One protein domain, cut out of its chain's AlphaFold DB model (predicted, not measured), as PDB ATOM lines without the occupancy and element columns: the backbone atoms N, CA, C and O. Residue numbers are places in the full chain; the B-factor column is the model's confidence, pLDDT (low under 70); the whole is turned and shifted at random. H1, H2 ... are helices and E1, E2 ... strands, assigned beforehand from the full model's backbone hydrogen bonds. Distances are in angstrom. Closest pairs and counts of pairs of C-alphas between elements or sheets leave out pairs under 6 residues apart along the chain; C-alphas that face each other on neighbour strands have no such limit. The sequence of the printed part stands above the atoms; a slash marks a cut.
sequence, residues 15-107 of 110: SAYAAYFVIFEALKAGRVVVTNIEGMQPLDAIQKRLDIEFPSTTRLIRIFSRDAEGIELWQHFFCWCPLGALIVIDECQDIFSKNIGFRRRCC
ATOM      1  N   SER A  15     -14.585  46.523  -4.741       93.94
ATOM      2  CA  SER A  15     -15.843  47.055  -5.275       93.94
ATOM      3  C   SER A  15     -15.585  48.177  -6.280       93.94
ATOM      4  O   SER A  15     -16.205  48.210  -7.336       93.94
ATOM      5  N   ALA A  16     -14.597  49.041  -6.015       94.56
ATOM      6  CA  ALA A  16     -14.182  50.097  -6.943       94.56
ATOM      7  C   ALA A  16     -13.625  49.527  -8.260       94.56
ATOM      8  O   ALA A  16     -14.011  49.978  -9.339       94.56
ATOM      9  N   TYR A  17     -12.788  48.486  -8.184       95.81
ATOM     10  CA  TYR A  17     -12.319  47.770  -9.365       95.81
ATOM     11  C   TYR A  17     -13.493  47.177 -10.153       95.81
ATOM     12  O   TYR A  17     -13.565  47.342 -11.369       95.81
ATOM     13  N   ALA A  18     -14.416  46.483  -9.477       96.50
ATOM     14  CA  ALA A  18     -15.560  45.859 -10.134       96.50
ATOM     15  C   ALA A  18     -16.472  46.906 -10.792       96.50
ATOM     16  O   ALA A  18     -16.910  46.709 -11.924       96.50
ATOM     17  N   ALA A  19     -16.704  48.039 -10.130       96.56
ATOM     18  CA  ALA A  19     -17.499  49.136 -10.663       96.56
ATOM     19  C   ALA A  19     -16.913  49.694 -11.969       96.56
ATOM     20  O   ALA A  19     -17.638  49.839 -12.952       96.56
ATOM     21  N   TYR A  20     -15.607  49.966 -12.005       95.50
ATOM     22  CA  TYR A  20     -14.990  50.638 -13.149       95.50
ATOM     23  C   TYR A  20     -14.528  49.677 -14.252       95.50
ATOM     24  O   TYR A  20     -14.846  49.863 -15.419       95.50
ATOM     25  N   PHE A  21     -13.801  48.612 -13.920       96.88
ATOM     26  CA  PHE A  21     -13.197  47.749 -14.943       96.88
ATOM     27  C   PHE A  21     -14.113  46.623 -15.424       96.88
ATOM     28  O   PHE A  21     -13.804  45.970 -16.416       96.88
ATOM     29  N   VAL A  22     -15.218  46.357 -14.720       97.19
ATOM     30  CA  VAL A  22     -16.124  45.246 -15.052       97.19
ATOM     31  C   VAL A  22     -17.518  45.758 -15.389       97.19
ATOM     32  O   VAL A  22     -18.005  45.520 -16.492       97.19
ATOM     33  N   ILE A  23     -18.163  46.473 -14.466       97.69
ATOM     34  CA  ILE A  23     -19.530  46.973 -14.654       97.69
ATOM     35  C   ILE A  23     -19.561  48.043 -15.736       97.69
ATOM     36  O   ILE A  23     -20.320  47.908 -16.689       97.69
ATOM     37  N   PHE A  24     -18.740  49.084 -15.619       97.44
ATOM     38  CA  PHE A  24     -18.773  50.200 -16.559       97.44
ATOM     39  C   PHE A  24     -18.450  49.773 -18.000       97.44
ATOM     40  O   PHE A  24     -19.177  50.149 -18.919       97.44
ATOM     41  N   GLU A  25     -17.453  48.909 -18.206       97.50
ATOM     42  CA  GLU A  25     -17.164  48.355 -19.538       97.50
ATOM     43  C   GLU A  25     -18.305  47.471 -20.073       97.50
ATOM     44  O   GLU A  25     -18.631  47.528 -21.259       97.50
ATOM     45  N   ALA A  26     -18.987  46.705 -19.214       97.50
ATOM     46  CA  ALA A  26     -20.164  45.939 -19.626       97.50
ATOM     47  C   ALA A  26     -21.352  46.838 -20.008       97.50
ATOM     48  O   ALA A  26     -22.054  46.539 -20.975       97.50
ATOM     49  N   LEU A  27     -21.558  47.944 -19.286       97.94
ATOM     50  CA  LEU A  27     -22.575  48.942 -19.618       97.94
ATOM     51  C   LEU A  27     -22.263  49.621 -20.959       97.94
ATOM     52  O   LEU A  27     -23.146  49.720 -21.805       97.94
ATOM     53  N   LYS A  28     -21.002  49.998 -21.213       97.62
ATOM     54  CA  LYS A  28     -20.565  50.528 -22.521       97.62
ATOM     55  C   LYS A  28     -20.811  49.547 -23.668       97.62
ATOM     56  O   LYS A  28     -21.149  49.969 -24.768       97.62
ATOM     57  N   ALA A  29     -20.689  48.248 -23.409       97.25
ATOM     58  CA  ALA A  29     -20.986  47.195 -24.377       97.25
ATOM     59  C   ALA A  29     -22.494  46.927 -24.574       97.25
ATOM     60  O   ALA A  29     -22.856  45.979 -25.272       97.25
ATOM     61  N   GLY A  30     -23.385  47.706 -23.955       97.50
ATOM     62  CA  GLY A  30     -24.829  47.555 -24.125       97.50
ATOM     63  C   GLY A  30     -25.448  46.418 -23.314       97.50
ATOM     64  O   GLY A  30     -26.571  46.006 -23.616       97.50
ATOM     65  N   ARG A  31     -24.729  45.869 -22.323       97.44
ATOM     66  CA  ARG A  31     -25.199  44.724 -21.532       97.44
ATOM     67  C   ARG A  31     -26.167  45.146 -20.432       97.44
ATOM     68  O   ARG A  31     -26.129  46.257 -19.907       97.44
ATOM     69  N   VAL A  32     -26.989  44.184 -20.025       98.06
ATOM     70  CA  VAL A  32     -27.727  44.252 -18.763       98.06
ATOM     71  C   VAL A  32     -26.769  43.909 -17.626       98.06
ATOM     72  O   VAL A  32     -26.116  42.865 -17.668       98.06
ATOM     73  N   VAL A  33     -26.687  44.767 -16.616       98.19
ATOM     74  CA  VAL A  33     -25.910  44.534 -15.396       98.19
ATOM     75  C   VAL A  33     -26.850  44.482 -14.203       98.19
ATOM     76  O   VAL A  33     -27.686  45.370 -14.036       98.19
ATOM     77  N   VAL A  34     -26.689  43.466 -13.360       97.88
ATOM     78  CA  VAL A  34     -27.423  43.316 -12.102       97.88
ATOM     79  C   VAL A  34     -26.438  43.364 -10.942       97.88
ATOM     80  O   VAL A  34     -25.481  42.587 -10.918       97.88
ATOM     81  N   THR A  35     -26.631  44.289 -10.001       97.56
ATOM     82  CA  THR A  35     -25.689  44.475  -8.886       97.56
ATOM     83  C   THR A  35     -26.330  45.002  -7.604       97.56
ATOM     84  O   THR A  35     -27.329  45.721  -7.647       97.56
ATOM     85  N   ASN A  36     -25.731  44.663  -6.463       96.38
ATOM     86  CA  ASN A  36     -26.042  45.210  -5.138       96.38
ATOM     87  C   ASN A  36     -24.991  46.212  -4.628       96.38
ATOM     88  O   ASN A  36     -25.128  46.665  -3.495       96.38
ATOM     89  N   ILE A  37     -23.970  46.574  -5.425       95.38
ATOM     90  CA  ILE A  37     -22.924  47.519  -4.992       95.38
ATOM     91  C   ILE A  37     -23.554  48.798  -4.426       95.38
ATOM     92  O   ILE A  37     -24.324  49.506  -5.097       95.38
ATOM     93  N   GLU A  38     -23.193  49.112  -3.183       91.12
ATOM     94  CA  GLU A  38     -23.663  50.309  -2.502       91.12
ATOM     95  C   GLU A  38     -23.080  51.572  -3.148       91.12
ATOM     96  O   GLU A  38     -21.937  51.611  -3.597       91.12
ATOM     97  N   GLY A  39     -23.891  52.629  -3.241       91.25
ATOM     98  CA  GLY A  39     -23.458  53.905  -3.822       91.25
ATOM     99  C   GLY A  39     -23.355  53.947  -5.354       91.25
ATOM    100  O   GLY A  39     -23.106  55.028  -5.893       91.25
ATOM    101  N   MET A  40     -23.611  52.837  -6.065       95.12
ATOM    102  CA  MET A  40     -23.721  52.838  -7.530       95.12
ATOM    103  C   MET A  40     -24.711  53.924  -7.985       95.12
ATOM    104  O   MET A  40     -25.744  54.134  -7.353       95.12
ATOM    105  N   GLN A  41     -24.402  54.657  -9.048       95.88
ATOM    106  CA  GLN A  41     -25.259  55.743  -9.537       95.88
ATOM    107  C   GLN A  41     -26.201  55.225 -10.638       95.88
ATOM    108  O   GLN A  41     -25.889  54.219 -11.276       95.88
ATOM    109  N   PRO A  42     -27.371  55.851 -10.859       96.56
ATOM    110  CA  PRO A  42     -28.214  55.511 -12.003       96.56
ATOM    111  C   PRO A  42     -27.530  55.898 -13.326       96.56
ATOM    112  O   PRO A  42     -26.625  56.737 -13.345       96.56
ATOM    113  N   LEU A  43     -27.946  55.268 -14.431       97.12
ATOM    114  CA  LEU A  43     -27.288  55.409 -15.740       97.12
ATOM    115  C   LEU A  43     -27.211  56.861 -16.216       97.12
ATOM    116  O   LEU A  43     -26.158  57.289 -16.678       97.12
ATOM    117  N   ASP A  44     -28.281  57.633 -16.041       97.06
ATOM    118  CA  ASP A  44     -28.344  59.043 -16.433       97.06
ATOM    119  C   ASP A  44     -27.305  59.891 -15.684       97.06
ATOM    120  O   ASP A  44     -26.642  60.751 -16.265       97.06
ATOM    121  N   ALA A  45     -27.118  59.619 -14.394       97.50
ATOM    122  CA  ALA A  45     -26.157  60.323 -13.563       97.50
ATOM    123  C   ALA A  45     -24.712  59.879 -13.839       97.50
ATOM    124  O   ALA A  45     -23.787  60.653 -13.598       97.50
ATOM    125  N   ILE A  46     -24.500  58.653 -14.324       96.81
ATOM    126  CA  ILE A  46     -23.191  58.189 -14.804       96.81
ATOM    127  C   ILE A  46     -22.861  58.863 -16.140       96.81
ATOM    128  O   ILE A  46     -21.790  59.452 -16.261       96.81
ATOM    129  N   GLN A  47     -23.793  58.845 -17.098       97.25
ATOM    130  CA  GLN A  47     -23.642  59.479 -18.413       97.25
ATOM    131  C   GLN A  47     -23.280  60.958 -18.294       97.25
ATOM    132  O   GLN A  47     -22.287  61.392 -18.864       97.25
ATOM    133  N   LYS A  48     -24.026  61.711 -17.474       97.69
ATOM    134  CA  LYS A  48     -23.760  63.139 -17.234       97.69
ATOM    135  C   LYS A  48     -22.389  63.402 -16.614       97.69
ATOM    136  O   LYS A  48     -21.764  64.404 -16.929       97.69
ATOM    137  N   ARG A  49     -21.933  62.546 -15.692       96.50
ATOM    138  CA  ARG A  49     -20.656  62.750 -14.986       96.50
ATOM    139  C   ARG A  49     -19.442  62.390 -15.831       96.50
ATOM    140  O   ARG A  49     -18.382  62.962 -15.615       96.50
ATOM    141  N   LEU A  50     -19.588  61.407 -16.713       95.44
ATOM    142  CA  LEU A  50     -18.496  60.899 -17.539       95.44
ATOM    143  C   LEU A  50     -18.530  61.435 -18.972       95.44
ATOM    144  O   LEU A  50     -17.627  61.108 -19.732       95.44
ATOM    145  N   ASP A  51     -19.538  62.243 -19.313       97.00
ATOM    146  CA  ASP A  51     -19.764  62.801 -20.649       97.00
ATOM    147  C   ASP A  51     -19.794  61.716 -21.738       97.00
ATOM    148  O   ASP A  51     -19.067  61.745 -22.729       97.00
ATOM    149  N   ILE A  52     -20.618  60.688 -21.503       96.44
ATOM    150  CA  ILE A  52     -20.793  59.554 -22.418       96.44
ATOM    151  C   ILE A  52     -22.268  59.251 -22.672       96.44
ATOM    152  O   ILE A  52     -23.151  59.603 -21.885       96.44
ATOM    153  N   GLU A  53     -22.514  58.469 -23.717       97.50
ATOM    154  CA  GLU A  53     -23.816  57.887 -24.013       97.50
ATOM    155  C   GLU A  53     -23.729  56.356 -23.990       97.50
ATOM    156  O   GLU A  53     -22.855  55.757 -24.619       97.50
ATOM    157  N   PHE A  54     -24.616  55.712 -23.229       97.75
ATOM    158  CA  PHE A  54     -24.724  54.255 -23.237       97.75
ATOM    159  C   PHE A  54     -25.644  53.793 -24.376       97.75
ATOM    160  O   PHE A  54     -26.623  54.475 -24.679       97.75
ATOM    161  N   PRO A  55     -25.410  52.604 -24.964       97.94
ATOM    162  CA  PRO A  55     -26.346  52.015 -25.921       97.94
ATOM    163  C   PRO A  55     -27.756  51.873 -25.335       97.94
ATOM    164  O   PRO A  55     -27.907  51.565 -24.152       97.94
ATOM    165  N   SER A  56     -28.794  51.986 -26.166       96.94
ATOM    166  CA  SER A  56     -30.203  51.879 -25.740       96.94
ATOM    167  C   SER A  56     -30.581  50.515 -25.141       96.94
ATOM    168  O   SER A  56     -31.561  50.401 -24.403       96.94
ATOM    169  N   THR A  57     -29.796  49.472 -25.426       97.12
ATOM    170  CA  THR A  57     -29.952  48.126 -24.852       97.12
ATOM    171  C   THR A  57     -29.439  48.022 -23.415       97.12
ATOM    172  O   THR A  57     -29.776  47.066 -22.716       97.12
ATOM    173  N   THR A  58     -28.641  48.991 -22.962       98.06
ATOM    174  CA  THR A  58     -28.023  48.999 -21.634       98.06
ATOM    175  C   THR A  58     -29.080  49.074 -20.549       98.06
ATOM    176  O   THR A  58     -29.984  49.911 -20.586       98.06
ATOM    177  N   ARG A  59     -28.953  48.223 -19.532       97.94
ATOM    178  CA  ARG A  59     -29.811  48.271 -18.345       97.94
ATOM    179  C   ARG A  59     -28.971  48.053 -17.101       97.94
ATOM    180  O   ARG A  59     -28.146  47.147 -17.068       97.94
ATOM    181  N   LEU A  60     -29.224  48.851 -16.071       97.94
ATOM    182  CA  LEU A  60     -28.634  48.676 -14.750       97.94
ATOM    183  C   LEU A  60     -29.749  48.356 -13.759       97.94
ATOM    184  O   LEU A  60     -30.579  49.210 -13.454       97.94
ATOM    185  N   ILE A  61     -29.768  47.118 -13.281       97.38
ATOM    186  CA  ILE A  61     -30.727  46.628 -12.294       97.38
ATOM    187  C   ILE A  61     -30.023  46.615 -10.945       97.38
ATOM    188  O   ILE A  61     -28.999  45.953 -10.764       97.38
ATOM    189  N   ARG A  62     -30.572  47.370  -9.996       95.62
ATOM    190  CA  ARG A  62     -30.039  47.457  -8.640       95.62
ATOM    191  C   ARG A  62     -30.998  46.806  -7.670       95.62
ATOM    192  O   ARG A  62     -32.139  47.242  -7.564       95.62
ATOM    193  N   ILE A  63     -30.508  45.794  -6.966       95.06
ATOM    194  CA  ILE A  63     -31.264  45.085  -5.935       95.06
ATOM    195  C   ILE A  63     -30.459  45.193  -4.652       95.06
ATOM    196  O   ILE A  63     -29.331  44.704  -4.581       95.06
ATOM    197  N   PHE A  64     -31.017  45.869  -3.655       91.81
ATOM    198  CA  PHE A  64     -30.386  45.960  -2.345       91.81
ATOM    199  C   PHE A  64     -30.424  44.591  -1.660       91.81
ATOM    200  O   PHE A  64     -31.343  43.812  -1.869       91.81
ATOM    201  N   SER A  65     -29.400  44.281  -0.869       89.00
ATOM    202  CA  SER A  65     -29.273  43.006  -0.151       89.00
ATOM    203  C   SER A  65     -29.378  43.189   1.366       89.00
ATOM    204  O   SER A  65     -28.716  42.483   2.120       89.00
ATOM    205  N   ARG A  66     -30.148  44.190   1.819       86.31
ATOM    206  CA  ARG A  66     -30.284  44.542   3.248       86.31
ATOM    207  C   ARG A  66     -31.561  43.984   3.878       86.31
ATOM    208  O   ARG A  66     -31.620  43.798   5.089       86.31
ATOM    209  N   ASP A  67     -32.573  43.740   3.062       90.62
ATOM    210  CA  ASP A  67     -33.874  43.202   3.428       90.62
ATOM    211  C   ASP A  67     -34.004  41.729   3.013       90.62
ATOM    212  O   ASP A  67     -33.246  41.218   2.186       90.62
ATOM    213  N   ALA A  68     -34.962  41.025   3.620       90.88
ATOM    214  CA  ALA A  68     -35.148  39.594   3.391       90.88
ATOM    215  C   ALA A  68     -35.517  39.273   1.933       90.88
ATOM    216  O   ALA A  68     -34.999  38.299   1.392       90.88
ATOM    217  N   GLU A  69     -36.343  40.107   1.296       93.19
ATOM    218  CA  GLU A  69     -36.753  39.932  -0.103       93.19
ATOM    219  C   GLU A  69     -35.563  40.129  -1.046       93.19
ATOM    220  O   GLU A  69     -35.306  39.299  -1.918       93.19
ATOM    221  N   GLY A  70     -34.771  41.181  -0.826       93.06
ATOM    222  CA  GLY A  70     -33.523  41.407  -1.550       93.06
ATOM    223  C   GLY A  70     -32.547  40.231  -1.444       93.06
ATOM    224  O   GLY A  70     -31.997  39.781  -2.452       93.06
ATOM    225  N   ILE A  71     -32.354  39.688  -0.238       93.50
ATOM    226  CA  ILE A  71     -31.512  38.500  -0.022       93.50
ATOM    227  C   ILE A  71     -32.074  37.286  -0.772       93.50
ATOM    228  O   ILE A  71     -31.309  36.579  -1.426       93.50
ATOM    229  N   GLU A  72     -33.384  37.048  -0.716       94.06
ATOM    230  CA  GLU A  72     -34.029  35.931  -1.414       94.06
ATOM    231  C   GLU A  72     -33.863  36.038  -2.936       94.06
ATOM    232  O   GLU A  72     -33.509  35.049  -3.588       94.06
ATOM    233  N   LEU A  73     -34.022  37.239  -3.500       95.31
ATOM    234  CA  LEU A  73     -33.753  37.509  -4.914       95.31
ATOM    235  C   LEU A  73     -32.306  37.165  -5.269       95.31
ATOM    236  O   LEU A  73     -32.063  36.448  -6.241       95.31
ATOM    237  N   TRP A  74     -31.338  37.620  -4.474       95.50
ATOM    238  CA  TRP A  74     -29.933  37.309  -4.721       95.50
ATOM    239  C   TRP A  74     -29.612  35.825  -4.571       95.50
ATOM    240  O   TRP A  74     -28.820  35.311  -5.352       95.50
ATOM    241  N   GLN A  75     -30.234  35.113  -3.635       94.25
ATOM    242  CA  GLN A  75     -30.028  33.671  -3.472       94.25
ATOM    243  C   GLN A  75     -30.554  32.860  -4.662       94.25
ATOM    244  O   GLN A  75     -29.982  31.822  -4.997       94.25
ATOM    245  N   HIS A  76     -31.584  33.366  -5.342       95.00
ATOM    246  CA  HIS A  76     -32.246  32.707  -6.468       95.00
ATOM    247  C   HIS A  76     -32.016  33.424  -7.803       95.00
ATOM    248  O   HIS A  76     -32.843  33.322  -8.710       95.00
ATOM    249  N   PHE A  77     -30.892  34.137  -7.961       94.50
ATOM    250  CA  PHE A  77     -30.607  34.919  -9.173       94.50
ATOM    251  C   PHE A  77     -30.719  34.096 -10.468       94.50
ATOM    252  O   PHE A  77     -31.074  34.628 -11.516       94.50
ATOM    253  N   PHE A  78     -30.455  32.789 -10.409       92.12
ATOM    254  CA  PHE A  78     -30.550  31.879 -11.551       92.12
ATOM    255  C   PHE A  78     -31.987  31.653 -12.054       92.12
ATOM    256  O   PHE A  78     -32.158  31.204 -13.184       92.12
ATOM    257  N   CYS A  79     -33.012  31.971 -11.255       93.88
ATOM    258  CA  CYS A  79     -34.420  31.793 -11.620       93.88
ATOM    259  C   CYS A  79     -35.020  32.989 -12.366       93.88
ATOM    260  O   CYS A  79     -35.987  32.817 -13.102       93.88
ATOM    261  N   TRP A  80     -34.497  34.200 -12.155       94.56
ATOM    262  CA  TRP A  80     -35.140  35.430 -12.636       94.56
ATOM    263  C   TRP A  80     -34.204  36.374 -13.394       94.56
ATOM    264  O   TRP A  80     -34.684  37.249 -14.115       94.56
ATOM    265  N   CYS A  81     -32.882  36.243 -13.240       95.94
ATOM    266  CA  CYS A  81     -31.949  37.184 -13.851       95.94
ATOM    267  C   CYS A  81     -32.019  37.102 -15.388       95.94
ATOM    268  O   CYS A  81     -32.046  35.996 -15.939       95.94
ATOM    269  N   PRO A  82     -32.033  38.244 -16.106       95.44
ATOM    270  CA  PRO A  82     -32.100  38.242 -17.561       95.44
ATOM    271  C   PRO A  82     -30.973  37.432 -18.206       95.44
ATOM    272  O   PRO A  82     -29.811  37.494 -17.794       95.44
ATOM    273  N   LEU A  83     -31.305  36.708 -19.275       92.75
ATOM    274  CA  LEU A  83     -30.325  35.930 -20.029       92.75
ATOM    275  C   LEU A  83     -29.211  36.837 -20.568       92.75
ATOM    276  O   LEU A  83     -29.463  37.900 -21.133       92.75
ATOM    277  N   GLY A  84     -27.962  36.406 -20.389       91.44
ATOM    278  CA  GLY A  84     -26.785  37.157 -20.835       91.44
ATOM    279  C   GLY A  84     -26.409  38.361 -19.962       91.44
ATOM    280  O   GLY A  84     -25.415  39.035 -20.268       91.44
ATOM    281  N   ALA A  85     -27.130  38.625 -18.865       96.25
ATOM    282  CA  ALA A  85     -26.773  39.684 -17.930       96.25
ATOM    283  C   ALA A  85     -25.404  39.435 -17.273       96.25
ATOM    284  O   ALA A  85     -24.990  38.299 -17.030       96.25
ATOM    285  N   LEU A  86     -24.682  40.518 -16.989       97.12
ATOM    286  CA  LEU A  86     -23.551  40.490 -16.072       97.12
ATOM    287  C   LEU A  86     -24.090  40.626 -14.647       97.12
ATOM    288  O   LEU A  86     -24.772  41.596 -14.331       97.12
ATOM    289  N   ILE A  87     -23.733  39.684 -13.784       97.25
ATOM    290  CA  ILE A  87     -24.124  39.695 -12.376       97.25
ATOM    291  C   ILE A  87     -22.894  40.043 -11.543       97.25
ATOM    292  O   ILE A  87     -21.859  39.385 -11.671       97.25
ATOM    293  N   VAL A  88     -22.998  41.073 -10.705       96.94
ATOM    294  CA  VAL A  88     -21.937  41.473  -9.772       96.94
ATOM    295  C   VAL A  88     -22.513  41.574  -8.371       96.94
ATOM    296  O   VAL A  88     -23.268  42.498  -8.074       96.94
ATOM    297  N   ILE A  89     -22.120  40.624  -7.527       95.88
ATOM    298  CA  ILE A  89     -22.542  40.526  -6.132       95.88
ATOM    299  C   ILE A  89     -21.388  41.000  -5.248       95.88
ATOM    300  O   ILE A  89     -20.334  40.364  -5.218       95.88
ATOM    301  N   ASP A  90     -21.587  42.119  -4.563       94.56
ATOM    302  CA  ASP A  90     -20.703  42.634  -3.523       94.56
ATOM    303  C   ASP A  90     -21.054  42.021  -2.168       94.56
ATOM    304  O   ASP A  90     -22.216  41.688  -1.924       94.56
ATOM    305  N   GLU A  91     -20.038  41.854  -1.322       91.00
ATOM    306  CA  GLU A  91     -20.136  41.207  -0.004       91.00
ATOM    307  C   GLU A  91     -20.982  39.918  -0.029       91.00
ATOM    308  O   GLU A  91     -21.915  39.709   0.748       91.00
ATOM    309  N   CYS A  92     -20.669  39.021  -0.972       90.56
ATOM    310  CA  CYS A  92     -21.465  37.819  -1.221       90.56
ATOM    311  C   CYS A  92     -21.572  36.887  -0.001       90.56
ATOM    312  O   CYS A  92     -22.544  36.136   0.115       90.56
ATOM    313  N   GLN A  93     -20.623  36.943   0.935       87.50
ATOM    314  CA  GLN A  93     -20.700  36.187   2.179       87.50
ATOM    315  C   GLN A  93     -21.926  36.563   3.024       87.50
ATOM    316  O   GLN A  93     -22.496  35.675   3.653       87.50
ATOM    317  N   ASP A  94     -22.389  37.813   2.975       87.75
ATOM    318  CA  ASP A  94     -23.540  38.267   3.767       87.75
ATOM    319  C   ASP A  94     -24.863  37.732   3.197       87.75
ATOM    320  O   ASP A  94     -25.827  37.495   3.925       87.75
ATOM    321  N   ILE A  95     -24.895  37.472   1.886       90.88
ATOM    322  CA  ILE A  95     -26.061  36.936   1.174       90.88
ATOM    323  C   ILE A  95     -26.160  35.417   1.343       90.88
ATOM    324  O   ILE A  95     -27.247  34.883   1.573       90.88
ATOM    325  N   PHE A  96     -25.040  34.702   1.214       87.56
ATOM    326  CA  PHE A  96     -25.040  33.236   1.129       87.56
ATOM    327  C   PHE A  96     -24.599  32.530   2.416       87.56
ATOM    328  O   PHE A  96     -24.788  31.320   2.534       87.56
ATOM    329  N   SER A  97     -24.012  33.226   3.391       75.31
ATOM    330  CA  SER A  97     -23.491  32.610   4.618       75.31
ATOM    331  C   SER A  97     -23.941  33.347   5.878       75.31
ATOM    332  O   SER A  97     -23.276  34.251   6.362       75.31
ATOM    333  N   LYS A  98     -25.020  32.867   6.509       62.16
ATOM    334  CA  LYS A  98     -25.383  33.284   7.883       62.16
ATOM    335  C   LYS A  98     -24.438  32.721   8.957       62.16
ATOM    336  O   LYS A  98     -24.399  33.232  10.068       62.16
ATOM    337  N   ASN A  99     -23.687  31.666   8.632       62.22
ATOM    338  CA  ASN A  99     -22.687  31.052   9.502       62.22
ATOM    339  C   ASN A  99     -21.316  31.147   8.830       62.22
ATOM    340  O   ASN A  99     -21.076  30.500   7.813       62.22
ATOM    341  N   ILE A 100     -20.416  31.942   9.401       50.53
ATOM    342  CA  ILE A 100     -19.074  32.169   8.863       50.53
ATOM    343  C   ILE A 100     -18.129  31.093   9.437       50.53
ATOM    344  O   ILE A 100     -17.872  31.076  10.640       50.53
ATOM    345  N   GLY A 101     -17.603  30.195   8.590       50.69
ATOM    346  CA  GLY A 101     -16.446  29.333   8.899       50.69
ATOM    347  C   GLY A 101     -16.638  27.808   8.798       50.69
ATOM    348  O   GLY A 101     -17.745  27.277   8.824       50.69
ATOM    349  N   PHE A 102     -15.513  27.083   8.726       52.72
ATOM    350  CA  PHE A 102     -15.459  25.624   8.882       52.72
ATOM    351  C   PHE A 102     -15.685  25.254  10.354       52.72
ATOM    352  O   PHE A 102     -14.879  25.581  11.230       52.72
ATOM    353  N   ARG A 103     -16.770  24.539  10.657       48.38
ATOM    354  CA  ARG A 103     -17.059  24.083  12.022       48.38
ATOM    355  C   ARG A 103     -16.190  22.858  12.344       48.38
ATOM    356  O   ARG A 103     -16.608  21.728  12.110       48.38
ATOM    357  N   ARG A 104     -14.999  23.059  12.934       48.75
ATOM    358  CA  ARG A 104     -14.059  21.968  13.315       48.75
ATOM    359  C   ARG A 104     -14.687  20.812  14.114       48.75
ATOM    360  O   ARG A 104     -14.161  19.709  14.067       48.75
ATOM    361  N   ARG A 105     -15.804  21.025  14.826       46.00
ATOM    362  CA  ARG A 105     -16.458  19.975  15.634       46.00
ATOM    363  C   ARG A 105     -17.075  18.828  14.819       46.00
ATOM    364  O   ARG A 105     -17.335  17.790  15.406       46.00
ATOM    365  N   CYS A 106     -17.309  18.988  13.514       43.91
ATOM    366  CA  CYS A 106     -17.900  17.917  12.694       43.91
ATOM    367  C   CYS A 106     -16.876  16.883  12.192       43.91
ATOM    368  O   CYS A 106     -17.266  15.787  11.815       43.91
ATOM    369  N   CYS A 107     -15.579  17.208  12.187       40.88
ATOM    370  CA  CYS A 107     -14.540  16.366  11.575       40.88
ATOM    371  C   CYS A 107     -13.588  15.709  12.586       40.88
ATOM    372  O   CYS A 107     -12.607  15.109  12.176       40.88
TER     373      CYS A 107
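Overview. This is residues 15 to 107 of the 110 residues of the protein "Toxin" of Vibrio anguillarum (UniProt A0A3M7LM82). A small sheet of three short strands has the long helix H1 laid along one face; H2 sits at one end of the body, H3, H4 and H5 lie toward the other, and the tail, residues 97 to 107, sticks out. The printed part has 93 residues, in the order H1, E1, H2, E2, H3, H4, E3, H5; the class is mixed, helices and strands. The sheet, E2 E1 E3, is all parallel. The whole is loose, with a radius of gyration of the C-alphas of 15.7 A, and spans 56 by 26 by 22 A, the tail adding to the length.

Along the chain. H1, residues 15 to 28, begins at C-alpha 15 (-15.843, 47.055, -5.275) and is 18.2 A long. E1 is residues 32 to 35, 10.1 A; H2 43 to 50, 10.5 A; E2 59 to 62; H3 68 to 75, 10.4 A; H4 77 to 80; E3 86 to 88. H5, residues 92 to 96, ends at C-alpha 96 (-25.040, 33.236, 1.129).

Arrangement. H1 is on the sheet, two layers, helix over strands, at a height over the sheet of 9.8 A, along the strands; the closest C-alphas of H1 and E1, Ile 23 and Val 33, are 6.9 A apart. N 34 and O 86, 2.8 A apart, are within hydrogen-bond range across the neighbour strands E1 and E3, and N 33 and O 59, 2.8 A apart, are within hydrogen-bond range across the neighbour strands E2 and E1. E1, H2, E2 form a strand-helix-strand unit, two parallel neighbours with a helix between; E2, H3 H4, E3 form a split one, with E1 between its strands; both crossovers are right-handed. H3 and H5 touch, at C-alphas 71 and 95, 5.8 A. H1 and H2 are apart. Every O i to N i+4 pair is within hydrogen-bond range in H2, H3 and H5, 7 of 10 in H1; H4 is too short for one.

Size, cuts and confidence. The C-alphas of Asp 51 and Cys 107, the two farthest apart, are 56.8 A apart. The printed part has no cut and no long link. Residues 98 to 107 have pLDDT under 70.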